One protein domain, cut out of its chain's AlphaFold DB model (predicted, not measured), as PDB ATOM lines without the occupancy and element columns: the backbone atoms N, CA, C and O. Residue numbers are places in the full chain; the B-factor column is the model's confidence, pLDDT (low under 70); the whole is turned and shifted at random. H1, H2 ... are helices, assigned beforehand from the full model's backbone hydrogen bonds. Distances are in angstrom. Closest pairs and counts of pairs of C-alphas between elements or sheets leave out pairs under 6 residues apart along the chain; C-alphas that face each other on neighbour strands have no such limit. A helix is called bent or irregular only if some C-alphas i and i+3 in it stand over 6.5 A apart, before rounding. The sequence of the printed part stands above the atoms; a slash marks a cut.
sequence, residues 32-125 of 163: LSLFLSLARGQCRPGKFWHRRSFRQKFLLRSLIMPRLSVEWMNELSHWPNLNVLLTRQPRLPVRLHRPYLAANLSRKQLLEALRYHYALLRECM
ATOM      1  N   LEU A  32      -9.682  28.461  -7.857       87.62
ATOM      2  CA  LEU A  32      -9.175  27.173  -8.309       87.62
ATOM      3  C   LEU A  32      -7.824  26.841  -7.682       87.62
ATOM      4  O   LEU A  32      -7.574  25.672  -7.396       87.62
ATOM      5  N   SER A  33      -6.963  27.831  -7.431       89.81
ATOM      6  CA  SER A  33      -5.678  27.577  -6.778       89.81
ATOM      7  C   SER A  33      -5.881  27.187  -5.315       89.81
ATOM      8  O   SER A  33      -5.284  26.203  -4.875       89.81
ATOM      9  N   LEU A  34      -6.796  27.848  -4.595       91.88
ATOM     10  CA  LEU A  34      -7.191  27.452  -3.240       91.88
ATOM     11  C   LEU A  34      -7.781  26.035  -3.230       91.88
ATOM     12  O   LEU A  34      -7.344  25.180  -2.456       91.88
ATOM     13  N   PHE A  35      -8.725  25.762  -4.135       93.38
ATOM     14  CA  PHE A  35      -9.341  24.445  -4.270       93.38
ATOM     15  C   PHE A  35      -8.307  23.338  -4.518       93.38
ATOM     16  O   PHE A  35      -8.285  22.326  -3.813       93.38
ATOM     17  N   LEU A  36      -7.433  23.527  -5.510       92.00
ATOM     18  CA  LEU A  36      -6.413  22.550  -5.882       92.00
ATOM     19  C   LEU A  36      -5.362  22.392  -4.786       92.00
ATOM     20  O   LEU A  36      -4.937  21.267  -4.528       92.00
ATOM     21  N   SER A  37      -4.982  23.477  -4.113       92.38
ATOM     22  CA  SER A  37      -4.050  23.444  -2.987       92.38
ATOM     23  C   SER A  37      -4.593  22.572  -1.849       92.38
ATOM     24  O   SER A  37      -3.885  21.696  -1.340       92.38
ATOM     25  N   LEU A  38      -5.880  22.715  -1.520       92.88
ATOM     26  CA  LEU A  38      -6.580  21.887  -0.535       92.88
ATOM     27  C   LEU A  38      -6.740  20.427  -0.999       92.88
ATOM     28  O   LEU A  38      -6.450  19.491  -0.249       92.88
ATOM     29  N   ALA A  39      -7.163  20.204  -2.246       91.56
ATOM     30  CA  ALA A  39      -7.403  18.866  -2.793       91.56
ATOM     31  C   ALA A  39      -6.107  18.046  -2.940       91.56
ATOM     32  O   ALA A  39      -6.063  16.863  -2.586       91.56
ATOM     33  N   ARG A  40      -5.023  18.677  -3.410       91.62
ATOM     34  CA  ARG A  40      -3.691  18.060  -3.540       91.62
ATOM     35  C   ARG A  40      -2.986  17.926  -2.189       91.62
ATOM     36  O   ARG A  40      -2.081  17.108  -2.049       91.62
ATOM     37  N   GLY A  41      -3.440  18.663  -1.174       89.19
ATOM     38  CA  GLY A  41      -2.830  18.684   0.151       89.19
ATOM     39  C   GLY A  41      -1.519  19.462   0.170       89.19
ATOM     40  O   GLY A  41      -0.599  19.064   0.878       89.19
ATOM     41  N   GLN A  42      -1.418  20.522  -0.628       89.88
ATOM     42  CA  GLN A  42      -0.398  21.556  -0.467       89.88
ATOM     43  C   GLN A  42      -0.770  22.440   0.730       89.88
ATOM     44  O   GLN A  42       0.054  22.654   1.609       89.88
ATOM     45  N   CYS A  43      -2.045  22.831   0.836       87.25
ATOM     46  CA  CYS A  43      -2.624  23.425   2.037       87.25
ATOM     47  C   CYS A  43      -3.307  22.338   2.881       87.25
ATOM     48  O   CYS A  43      -4.139  21.573   2.382       87.25
ATOM     49  N   ARG A  44      -2.942  22.242   4.165       90.69
ATOM     50  CA  ARG A  44      -3.489  21.248   5.106       90.69
ATOM     51  C   ARG A  44      -3.933  21.925   6.400       90.69
ATOM     52  O   ARG A  44      -3.233  21.831   7.405       90.69
ATOM     53  N   PRO A  45      -5.084  22.611   6.398       86.00
ATOM     54  CA  PRO A  45      -5.538  23.308   7.586       86.00
ATOM     55  C   PRO A  45      -6.064  22.298   8.609       86.00
ATOM     56  O   PRO A  45      -7.206  21.866   8.538       86.00
ATOM     57  N   GLY A  46      -5.215  21.863   9.538       85.69
ATOM     58  CA  GLY A  46      -5.565  20.955  10.633       85.69
ATOM     59  C   GLY A  46      -5.535  19.454  10.301       85.69
ATOM     60  O   GLY A  46      -5.501  19.019   9.146       85.69
ATOM     61  N   LYS A  47      -5.603  18.631  11.361       87.75
ATOM     62  CA  LYS A  47      -5.346  17.172  11.348       87.75
ATOM     63  C   LYS A  47      -6.098  16.375  10.273       87.75
ATOM     64  O   LYS A  47      -5.564  15.417   9.717       87.75
ATOM     65  N   PHE A  48      -7.331  16.765   9.937       88.00
ATOM     66  CA  PHE A  48      -8.146  16.048   8.948       88.00
ATOM     67  C   PHE A  48      -7.561  16.115   7.535       88.00
ATOM     68  O   PHE A  48      -7.609  15.120   6.814       88.00
ATOM     69  N   TRP A  49      -6.967  17.248   7.154       91.06
ATOM     70  CA  TRP A  49      -6.456  17.462   5.798       91.06
ATOM     71  C   TRP A  49      -5.169  16.703   5.507       91.06
ATOM     72  O   TRP A  49      -4.832  16.514   4.340       91.06
ATOM     73  N   HIS A  50      -4.485  16.187   6.532       91.44
ATOM     74  CA  HIS A  50      -3.364  15.264   6.352       91.44
ATOM     75  C   HIS A  50      -3.826  13.911   5.793       91.44
ATOM     76  O   HIS A  50      -3.105  13.286   5.011       91.44
ATOM     77  N   ARG A  51      -5.064  13.486   6.081       94.06
ATOM     78  CA  ARG A  51      -5.615  12.216   5.589       94.06
ATOM     79  C   ARG A  51      -5.999  12.324   4.111       94.06
ATOM     80  O   ARG A  51      -6.888  13.091   3.742       94.06
ATOM     81  N   ARG A  52      -5.394  11.488   3.258       94.38
ATOM     82  CA  ARG A  52      -5.712  11.431   1.816       94.38
ATOM     83  C   ARG A  52      -7.191  11.140   1.556       94.38
ATOM     84  O   ARG A  52      -7.792  11.779   0.697       94.38
ATOM     85  N   SER A  53      -7.791  10.247   2.343       94.69
ATOM     86  CA  SER A  53      -9.213   9.903   2.240       94.69
ATOM     87  C   SER A  53     -10.137  11.093   2.514       94.69
ATOM     88  O   SER A  53     -11.188  11.206   1.888       94.69
ATOM     89  N   PHE A  54      -9.748  12.017   3.402       94.00
ATOM     90  CA  PHE A  54     -10.500  13.251   3.644       94.00
ATOM     91  C   PHE A  54     -10.435  14.185   2.430       94.00
ATOM     92  O   PHE A  54     -11.469  14.681   1.985       94.00
ATOM     93  N   ARG A  55      -9.247  14.360   1.838       95.00
ATOM     94  CA  ARG A  55      -9.061  15.197   0.639       95.00
ATOM     95  C   ARG A  55      -9.807  14.653  -0.580       95.00
ATOM     96  O   ARG A  55     -10.458  15.410  -1.289       95.00
ATOM     97  N   GLN A  56      -9.793  13.336  -0.784       94.62
ATOM     98  CA  GLN A  56     -10.579  12.682  -1.839       94.62
ATOM     99  C   GLN A  56     -12.085  12.874  -1.628       94.62
ATOM    100  O   GLN A  56     -12.812  13.191  -2.564       94.62
ATOM    101  N   LYS A  57     -12.552  12.739  -0.382       94.38
ATOM    102  CA  LYS A  57     -13.942  13.004   0.011       94.38
ATOM    103  C   LYS A  57     -14.363  14.455  -0.220       94.38
ATOM    104  O   LYS A  57     -15.543  14.683  -0.480       94.38
ATOM    105  N   PHE A  58     -13.448  15.409  -0.070       94.06
ATOM    106  CA  PHE A  58     -13.671  16.806  -0.427       94.06
ATOM    107  C   PHE A  58     -13.795  16.948  -1.947       94.06
ATOM    108  O   PHE A  58     -14.867  17.312  -2.415       94.06
ATOM    109  N   LEU A  59     -12.774  16.522  -2.701       94.69
ATOM    110  CA  LEU A  59     -12.746  16.584  -4.166       94.69
ATOM    111  C   LEU A  59     -14.005  15.977  -4.805       94.69
ATOM    112  O   LEU A  59     -14.667  16.639  -5.597       94.69
ATOM    113  N   LEU A  60     -14.374  14.751  -4.420       94.31
ATOM    114  CA  LEU A  60     -15.547  14.066  -4.966       94.31
ATOM    115  C   LEU A  60     -16.843  14.838  -4.691       94.31
ATOM    116  O   LEU A  60     -17.681  14.970  -5.575       94.31
ATOM    117  N   ARG A  61     -17.010  15.383  -3.479       91.12
ATOM    118  CA  ARG A  61     -18.202  16.175  -3.145       91.12
ATOM    119  C   ARG A  61     -18.242  17.499  -3.888       91.12
ATOM    120  O   ARG A  61     -19.329  17.950  -4.238       91.12
ATOM    121  N   SER A  62     -17.089  18.097  -4.159       92.62
ATOM    122  CA  SER A  62     -17.016  19.313  -4.960       92.62
ATOM    123  C   SER A  62     -17.347  19.055  -6.429       92.62
ATOM    124  O   SER A  62     -18.015  19.879  -7.045       92.62
ATOM    125  N   LEU A  63     -16.995  17.881  -6.967       92.12
ATOM    126  CA  LEU A  63     -17.372  17.467  -8.326       92.12
ATOM    127  C   LEU A  63     -18.882  17.244  -8.502       92.12
ATOM    128  O   LEU A  63     -19.388  17.421  -9.604       92.12
ATOM    129  N   ILE A  64     -19.615  16.913  -7.434       91.88
ATOM    130  CA  ILE A  64     -21.088  16.807  -7.471       91.88
ATOM    131  C   ILE A  64     -21.743  18.193  -7.625       91.88
ATOM    132  O   ILE A  64     -22.820  18.316  -8.200       91.88
ATOM    133  N   MET A  65     -21.106  19.251  -7.113       90.25
ATOM    134  CA  MET A  65     -21.628  20.624  -7.135       90.25
ATOM    135  C   MET A  65     -20.538  21.632  -7.538       90.25
ATOM    136  O   MET A  65     -20.158  22.490  -6.735       90.25
ATOM    137  N   PRO A  66     -20.013  21.557  -8.774       91.00
ATOM    138  CA  PRO A  66     -18.799  22.274  -9.152       91.00
ATOM    139  C   PRO A  66     -18.992  23.791  -9.119       91.00
ATOM    140  O   PRO A  66     -18.150  24.491  -8.571       91.00
ATOM    141  N   ARG A  67     -20.137  24.292  -9.606       92.00
ATOM    142  CA  ARG A  67     -20.448  25.733  -9.615       92.00
ATOM    143  C   ARG A  67     -20.432  26.324  -8.202       92.00
ATOM    144  O   ARG A  67     -19.646  27.219  -7.923       92.00
ATOM    145  N   LEU A  68     -21.208  25.738  -7.287       91.38
ATOM    146  CA  LEU A  68     -21.283  26.204  -5.897       91.38
ATOM    147  C   LEU A  68     -19.969  26.016  -5.132       91.38
ATOM    148  O   LEU A  68     -19.642  26.820  -4.266       91.38
ATOM    149  N   SER A  69     -19.207  24.966  -5.446       92.50
ATOM    150  CA  SER A  69     -17.890  24.757  -4.837       92.50
ATOM    151  C   SER A  69     -16.905  25.837  -5.269       92.50
ATOM    152  O   SER A  69     -16.189  26.363  -4.426       92.50
ATOM    153  N   VAL A  70     -16.881  26.186  -6.560       91.81
ATOM    154  CA  VAL A  70     -16.034  27.265  -7.082       91.81
ATOM    155  C   VAL A  70     -16.448  28.603  -6.484       91.81
ATOM    156  O   VAL A  70     -15.581  29.305  -5.985       91.81
ATOM    157  N   GLU A  71     -17.747  28.917  -6.449       92.81
ATOM    158  CA  GLU A  71     -18.243  30.137  -5.800       92.81
ATOM    159  C   GLU A  71     -17.806  30.209  -4.335       92.81
ATOM    160  O   GLU A  71     -17.273  31.225  -3.905       92.81
ATOM    161  N   TRP A  72     -17.949  29.120  -3.577       93.19
ATOM    162  CA  TRP A  72     -17.528  29.104  -2.180       93.19
ATOM    163  C   TRP A  72     -16.015  29.273  -2.010       93.19
ATOM    164  O   TRP A  72     -15.574  29.996  -1.123       93.19
ATOM    165  N   MET A  73     -15.205  28.641  -2.863       94.12
ATOM    166  CA  MET A  73     -13.753  28.845  -2.839       94.12
ATOM    167  C   MET A  73     -13.374  30.272  -3.238       94.12
ATOM    168  O   MET A  73     -12.423  30.801  -2.668       94.12
ATOM    169  N   ASN A  74     -14.120  30.896  -4.153       92.50
ATOM    170  CA  ASN A  74     -13.940  32.296  -4.519       92.50
ATOM    171  C   ASN A  74     -14.167  33.210  -3.323       92.50
ATOM    172  O   ASN A  74     -13.328  34.050  -3.033       92.50
ATOM    173  N   GLU A  75     -15.271  33.022  -2.602       91.06
ATOM    174  CA  GLU A  75     -15.555  33.809  -1.399       91.06
ATOM    175  C   GLU A  75     -14.423  33.688  -0.383       91.06
ATOM    176  O   GLU A  75     -13.885  34.690   0.084       91.06
ATOM    177  N   LEU A  76     -14.019  32.452  -0.079       91.38
ATOM    178  CA  LEU A  76     -12.953  32.196   0.882       91.38
ATOM    179  C   LEU A  76     -11.634  32.846   0.464       91.38
ATOM    180  O   LEU A  76     -10.931  33.385   1.314       91.38
ATOM    181  N   SER A  77     -11.287  32.803  -0.822       90.94
ATOM    182  CA  SER A  77      -9.992  33.278  -1.301       90.94
ATOM    183  C   SER A  77      -9.817  34.798  -1.234       90.94
ATOM    184  O   SER A  77      -8.683  35.268  -1.187       90.94
ATOM    185  N   HIS A  78     -10.916  35.554  -1.152       89.44
ATOM    186  CA  HIS A  78     -10.900  37.007  -0.958       89.44
ATOM    187  C   HIS A  78     -10.837  37.421   0.519       89.44
ATOM    188  O   HIS A  78     -10.727  38.607   0.826       89.44
ATOM    189  N   TRP A  79     -10.927  36.479   1.464       87.94
ATOM    190  CA  TRP A  79     -10.931  36.827   2.882       87.94
ATOM    191  C   TRP A  79      -9.519  37.145   3.390       87.94
ATOM    192  O   TRP A  79      -8.644  36.277   3.339       87.94
ATOM    193  N   PRO A  80      -9.296  38.332   3.989       83.31
ATOM    194  CA  PRO A  80      -7.955  38.794   4.363       83.31
ATOM    195  C   PRO A  80      -7.294  37.908   5.429       83.31
ATOM    196  O   PRO A  80      -6.076  37.797   5.500       83.31
ATOM    197  N   ASN A  81      -8.096  37.229   6.249       84.31
ATOM    198  CA  ASN A  81      -7.644  36.375   7.340       84.31
ATOM    199  C   ASN A  81      -7.860  34.873   7.063       84.31
ATOM    200  O   ASN A  81      -7.955  34.081   8.006       84.31
ATOM    201  N   LEU A  82      -7.952  34.468   5.787       88.19
ATOM    202  CA  LEU A  82      -8.283  33.095   5.393       88.19
ATOM    203  C   LEU A  82      -7.393  32.047   6.075       88.19
ATOM    204  O   LEU A  82      -7.908  31.065   6.599       88.19
ATOM    205  N   ASN A  83      -6.074  32.248   6.108       85.62
ATOM    206  CA  ASN A  83      -5.143  31.265   6.672       85.62
ATOM    207  C   ASN A  83      -5.381  31.023   8.171       85.62
ATOM    208  O   ASN A  83      -5.408  29.874   8.628       85.62
ATOM    209  N   VAL A  84      -5.618  32.097   8.927       84.94
ATOM    210  CA  VAL A  84      -5.959  32.022  10.354       84.94
ATOM    211  C   VAL A  84      -7.290  31.295  10.520       84.94
ATOM    212  O   VAL A  84      -7.399  30.349  11.302       84.94
ATOM    213  N   LEU A  85      -8.286  31.677   9.719       86.88
ATOM    214  CA  LEU A  85      -9.614  31.093   9.786       86.88
ATOM    215  C   LEU A  85      -9.619  29.607   9.419       86.88
ATOM    216  O   LEU A  85     -10.274  28.827  10.099       86.88
ATOM    217  N   LEU A  86      -8.873  29.184   8.398       88.44
ATOM    218  CA  LEU A  86      -8.749  27.777   8.025       88.44
ATOM    219  C   LEU A  86      -8.045  26.969   9.116       88.44
ATOM    220  O   LEU A  86      -8.469  25.857   9.418       88.44
ATOM    221  N   THR A  87      -7.014  27.527   9.750       85.38
ATOM    222  CA  THR A  87      -6.303  26.854  10.847       85.38
ATOM    223  C   THR A  87      -7.223  26.619  12.047       85.38
ATOM    224  O   THR A  87      -7.236  25.528  12.617       85.38
ATOM    225  N   ARG A  88      -8.047  27.615  12.398       85.25
ATOM    226  CA  ARG A  88      -9.014  27.537  13.506       85.25
ATOM    227  C   ARG A  88     -10.259  26.724  13.149       85.25
ATOM    228  O   ARG A  88     -10.769  25.960  13.963       85.25
ATOM    229  N   GLN A  89     -10.723  26.841  11.910       86.88
ATOM    230  CA  GLN A  89     -11.872  26.138  11.355       86.88
ATOM    231  C   GLN A  89     -11.453  25.259  10.174       86.88
ATOM    232  O   GLN A  89     -11.822  25.515   9.023       86.88
ATOM    233  N   PRO A  90     -10.779  24.129  10.439       87.81
ATOM    234  CA  PRO A  90     -10.279  23.244   9.387       87.81
ATOM    235  C   PRO A  90     -11.407  22.697   8.505       87.81
ATOM    236  O   PRO A  90     -11.213  22.316   7.357       87.81
ATOM    237  N   ARG A  91     -12.635  22.645   9.026       89.44
ATOM    238  CA  ARG A  91     -13.810  22.122   8.321       89.44
ATOM    239  C   ARG A  91     -14.550  23.183   7.503       89.44
ATOM    240  O   ARG A  91     -15.568  22.844   6.905       89.44
ATOM    241  N   LEU A  92     -14.065  24.424   7.458       90.06
ATOM    242  CA  LEU A  92     -14.702  25.522   6.737       90.06
ATOM    243  C   LEU A  92     -14.885  25.244   5.232       90.06
ATOM    244  O   LEU A  92     -16.021  25.358   4.759       90.06
ATOM    245  N   PRO A  93     -13.867  24.762   4.486       91.06
ATOM    246  CA  PRO A  93     -14.030  24.482   3.056       91.06
ATOM    247  C   PRO A  93     -15.088  23.412   2.769       91.06
ATOM    248  O   PRO A  93     -15.707  23.412   1.711       91.06
ATOM    249  N   VAL A  94     -15.338  22.512   3.729       91.12
ATOM    250  CA  VAL A  94     -16.310  21.421   3.585       91.12
ATOM    251  C   VAL A  94     -17.696  21.750   4.154       91.12
ATOM    252  O   VAL A  94     -18.575  20.890   4.088       91.12
ATOM    253  N   ARG A  95     -17.930  22.949   4.724       89.56
ATOM    254  CA  ARG A  95     -19.234  23.316   5.329       89.56
ATOM    255  C   ARG A  95     -20.375  23.246   4.318       89.56
ATOM    256  O   ARG A  95     -21.402  22.655   4.639       89.56
ATOM    257  N   LEU A  96     -20.156  23.732   3.094       89.19
ATOM    258  CA  LEU A  96     -21.138  23.682   2.002       89.19
ATOM    259  C   LEU A  96     -21.618  22.248   1.695       89.19
ATOM    260  O   LEU A  96     -22.764  22.027   1.304       89.19
ATOM    261  N   HIS A  97     -20.753  21.256   1.908       87.31
ATOM    262  CA  HIS A  97     -21.026  19.856   1.596       87.31
ATOM    263  C   HIS A  97     -21.770  19.096   2.704       87.31
ATOM    264  O   HIS A  97     -22.129  17.932   2.509       87.31
ATOM    265  N   ARG A  98     -21.994  19.701   3.879       82.94
ATOM    266  CA  ARG A  98     -22.675  19.024   4.992       82.94
ATOM    267  C   ARG A  98     -24.176  18.900   4.682       82.94
ATOM    268  O   ARG A  98     -24.809  19.909   4.383       82.94
ATOM    269  N   PRO A  99     -24.757  17.686   4.700       69.50
ATOM    270  CA  PRO A  99     -26.166  17.488   4.351       69.50
ATOM    271  C   PRO A  99     -27.118  18.023   5.428       69.50
ATOM    272  O   PRO A  99     -28.130  18.617   5.097       69.50
ATOM    273  N   TYR A 100     -26.761  17.895   6.706       69.00
ATOM    274  CA  TYR A 100     -27.630  18.291   7.819       69.00
ATOM    275  C   TYR A 100     -27.752  19.813   8.004       69.00
ATOM    276  O   TYR A 100     -28.736  20.288   8.549       69.00
ATOM    277  N   LEU A 101     -26.779  20.590   7.515       65.50
ATOM    278  CA  LEU A 101     -26.874  22.056   7.456       65.50
ATOM    279  C   LEU A 101     -27.896  22.530   6.407       65.50
ATOM    280  O   LEU A 101     -28.293  23.686   6.425       65.50
ATOM    281  N   ALA A 102     -28.313  21.638   5.504       62.88
ATOM    282  CA  ALA A 102     -29.243  21.906   4.416       62.88
ATOM    283  C   ALA A 102     -30.639  21.302   4.657       62.88
ATOM    284  O   ALA A 102     -31.445  21.299   3.738       62.88
ATOM    285  N   ALA A 103     -30.939  20.782   5.857       67.94
ATOM    286  CA  ALA A 103     -32.201  20.072   6.118       67.94
ATOM    287  C   ALA A 103     -33.448  20.890   5.719       67.94
ATOM    288  O   ALA A 103     -34.409  20.315   5.224       67.94
ATOM    289  N   ASN A 104     -33.373  22.221   5.842       79.38
ATOM    290  CA  ASN A 104     -34.425  23.157   5.430       79.38
ATOM    291  C   ASN A 104     -33.958  24.182   4.374       79.38
ATOM    292  O   ASN A 104     -34.664  25.149   4.112       79.38
ATOM    293  N   LEU A 105     -32.758  24.022   3.799       83.94
ATOM    294  CA  LEU A 105     -32.155  24.997   2.879       83.94
ATOM    295  C   LEU A 105     -31.693  24.315   1.592       83.94
ATOM    296  O   LEU A 105     -30.979  23.313   1.619       83.94
ATOM    297  N   SER A 106     -31.997  24.912   0.441       88.75
ATOM    298  CA  SER A 106     -31.327  24.549  -0.809       88.75
ATOM    299  C   SER A 106     -29.819  24.826  -0.717       88.75
ATOM    300  O   SER A 106     -29.349  25.622   0.095       88.75
ATOM    301  N   ARG A 107     -29.016  24.206  -1.591       86.88
ATOM    302  CA  ARG A 107     -27.557  24.425  -1.595       86.88
ATOM    303  C   ARG A 107     -27.158  25.878  -1.874       86.88
ATOM    304  O   ARG A 107     -26.136  26.319  -1.359       86.88
ATOM    305  N   LYS A 108     -27.963  26.609  -2.653       89.69
ATOM    306  CA  LYS A 108     -27.783  28.050  -2.884       89.69
ATOM    307  C   LYS A 108     -28.064  28.852  -1.616       89.69
ATOM    308  O   LYS A 108     -27.197  29.599  -1.183       89.69
ATOM    309  N   GLN A 109     -29.197  28.597  -0.963       90.31
ATOM    310  CA  GLN A 109     -29.542  29.241   0.311       90.31
ATOM    311  C   GLN A 109     -28.521  28.928   1.411       90.31
ATOM    312  O   GLN A 109     -28.221  29.782   2.233       90.31
ATOM    313  N   LEU A 110     -27.936  27.726   1.419       90.19
ATOM    314  CA  LEU A 110     -26.843  27.400   2.335       90.19
ATOM    315  C   LEU A 110     -25.600  28.264   2.070       90.19
ATOM    316  O   LEU A 110     -24.968  28.720   3.020       90.19
ATOM    317  N   LEU A 111     -25.235  28.484   0.804       91.31
ATOM    318  CA  LEU A 111     -24.122  29.369   0.449       91.31
ATOM    319  C   LEU A 111     -24.418  30.822   0.851       91.31
ATOM    320  O   LEU A 111     -23.556  31.478   1.427       91.31
ATOM    321  N   GLU A 112     -25.635  31.303   0.609       91.50
ATOM    322  CA  GLU A 112     -26.082  32.638   1.027       91.50
ATOM    323  C   GLU A 112     -26.079  32.792   2.550       91.50
ATOM    324  O   GLU A 112     -25.548  33.772   3.059       91.50
ATOM    325  N   ALA A 113     -26.569  31.798   3.293       90.75
ATOM    326  CA  ALA A 113     -26.531  31.797   4.753       90.75
ATOM    327  C   ALA A 113     -25.091  31.801   5.290       90.75
ATOM    328  O   ALA A 113     -24.802  32.477   6.277       90.75
ATOM    329  N   LEU A 114     -24.169  31.079   4.636       90.38
ATOM    330  CA  LEU A 114     -22.743  31.142   4.967       90.38
ATOM    331  C   LEU A 114     -22.184  32.547   4.714       90.38
ATOM    332  O   LEU A 114     -21.545  33.097   5.606       90.38
ATOM    333  N   ARG A 115     -22.443  33.138   3.541       91.38
ATOM    334  CA  ARG A 115     -22.020  34.512   3.217       91.38
ATOM    335  C   ARG A 115     -22.547  35.507   4.248       91.38
ATOM    336  O   ARG A 115     -21.754  36.227   4.845       91.38
ATOM    337  N   TYR A 116     -23.852  35.480   4.507       92.12
ATOM    338  CA  TYR A 116     -24.518  36.349   5.472       92.12
ATOM    339  C   TYR A 116     -23.917  36.215   6.872       92.12
ATOM    340  O   TYR A 116     -23.568  37.215   7.486       92.12
ATOM    341  N   HIS A 117     -23.714  34.985   7.357       90.19
ATOM    342  CA  HIS A 117     -23.132  34.752   8.676       90.19
ATOM    343  C   HIS A 117     -21.755  35.409   8.829       90.19
ATOM    344  O   HIS A 117     -21.507  36.083   9.824       90.19
ATOM    345  N   TYR A 118     -20.858  35.236   7.855       88.62
ATOM    346  CA  TYR A 118     -19.518  35.821   7.943       88.62
ATOM    347  C   TYR A 118     -19.483  37.319   7.629       88.62
ATOM    348  O   TYR A 118     -18.594  37.993   8.138       88.62
ATOM    349  N   ALA A 119     -20.417  37.840   6.831       90.38
ATOM    350  CA  ALA A 119     -20.589  39.280   6.648       90.38
ATOM    351  C   ALA A 119     -21.033  39.935   7.962       90.38
ATOM    352  O   ALA A 119     -20.340  40.815   8.462       90.38
ATOM    353  N   LEU A 120     -22.080  39.396   8.594       92.12
ATOM    354  CA  LEU A 120     -22.596  39.877   9.873       92.12
ATOM    355  C   LEU A 120     -21.513  39.889  10.962       92.12
ATOM    356  O   LEU A 120     -21.374  40.868  11.684       92.12
ATOM    357  N   LEU A 121     -20.693  38.835  11.058       89.38
ATOM    358  CA  LEU A 121     -19.590  38.800  12.028       89.38
ATOM    359  C   LEU A 121     -18.553  39.911  11.798       89.38
ATOM    360  O   LEU A 121     -17.984  40.397  12.766       89.38
ATOM    361  N   ARG A 122     -18.285  40.289  10.541       87.75
ATOM    362  CA  ARG A 122     -17.348  41.377  10.210       87.75
ATOM    363  C   ARG A 122     -17.964  42.759  10.403       87.75
ATOM    364  O   ARG A 122     -17.229  43.702  10.649       87.75
ATOM    365  N   GLU A 123     -19.278  42.880  10.257       91.31
ATOM    366  CA  GLU A 123     -20.005  44.134  10.476       91.31
ATOM    367  C   GLU A 123     -20.191  44.425  11.969       91.31
ATOM    368  O   GLU A 123     -20.075  45.570  12.394       91.31
ATOM    369  N   CYS A 124     -20.450  43.394  12.777       91.44
ATOM    370  CA  CYS A 124     -20.692  43.541  14.212       91.44
ATOM    371  C   CYS A 124     -19.420  43.621  15.069       91.44
ATOM    372  O   CYS A 124     -19.539  43.875  16.263       91.44
ATOM    373  N   MET A 125     -18.235  43.353  14.511       91.19
ATOM    374  CA  MET A 125     -16.973  43.311  15.259       91.19
ATOM    375  C   MET A 125     -15.891  44.135  14.572       91.19
ATOM    376  O   MET A 125     -15.706  44.060  13.357       91.19
TER     377      MET A 125
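AT A GLANCE: This is residues 32 to 125 of the 163 residues of the protein "Virulence protein" of Escherichia coli (UniProt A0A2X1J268). The longest helix, H7, stands side by side with H4 at one end of the domain, and residues 116 to 125, of which 116 to 123 belong to H7, stick out free. Away from H7, H1 crosses H4 and H3 packs on H1 with little H2 near it; short H6 lies in the middle, and H5 sits near the end of H4. The printed part has 94 residues with seven named helices, H1 to H7 in chain order, and no named strand: all helix. It is compact, with a radius of gyration of the C-alphas of 13.0 A and spans of 35 by 28 by 21 A.

HOW THE PARTS SIT: H7, residues 107 to 123, touches H4, residues 66 to 77, at a shallow tilt of 9 degrees, the same way; the closest C-alphas, Trp 72 and Leu 111, are 7.1 A apart. H6, residues 92 to 97, and H7 form a helical hairpin at 30 degrees, but only just touch, with 3 pairs of C-alphas within 8 A, the closest Leu 96 and Leu 111 at 6.6 A. H4 touches H6 with residues 69 to 73 alone, closest at C-alphas Met 73 and Pro 93, 7.3 A. H1, residues 32 to 40, touches H4 about perpendicular at 80 degrees, closest at C-alphas Phe 35 and Met 73, 6.4 A. H3, residues 52 to 64, touches H1 with residues 55 to 59 alone, at a steep tilt of 40 degrees, opposite ways; C-alphas Ala 39 and Arg 55 are closest, 5.3 A. H2, residues 47 to 50, is close to H3 but not clearly touching, as is H5, residues 82 to 88, to H4. Every O i to N i+4 pair is within hydrogen-bond range in H1, H3, H4, H5 and H7; H2, with 4 residues, is too short for any O i to N i+4 pair, and in H6 0 of 2 O i to N i+4 pairs are within range, beside 2 of 3 O i to N i+3 pairs.

IN THESE COORDINATES: H7 measures 24.3 A, H3 18.8 A, H4 16.1 A and H1 11.7 A from first to last C-alpha. H1 begins at C-alpha 32, (-9.175, 27.173, -8.309), and H7 ends at C-alpha 123, (-20.005, 44.134, 10.476). H6 is irregular, with C-alphas 93 and 96 7.2 A apart.

THE WHOLE: The two C-alphas farthest apart, Arg 52 and Cys 124, are 37.5 A apart. The printed part has no cut and no long link. Mean pLDDT of the printed part is 88.9; residues 99 to 103 are under 70.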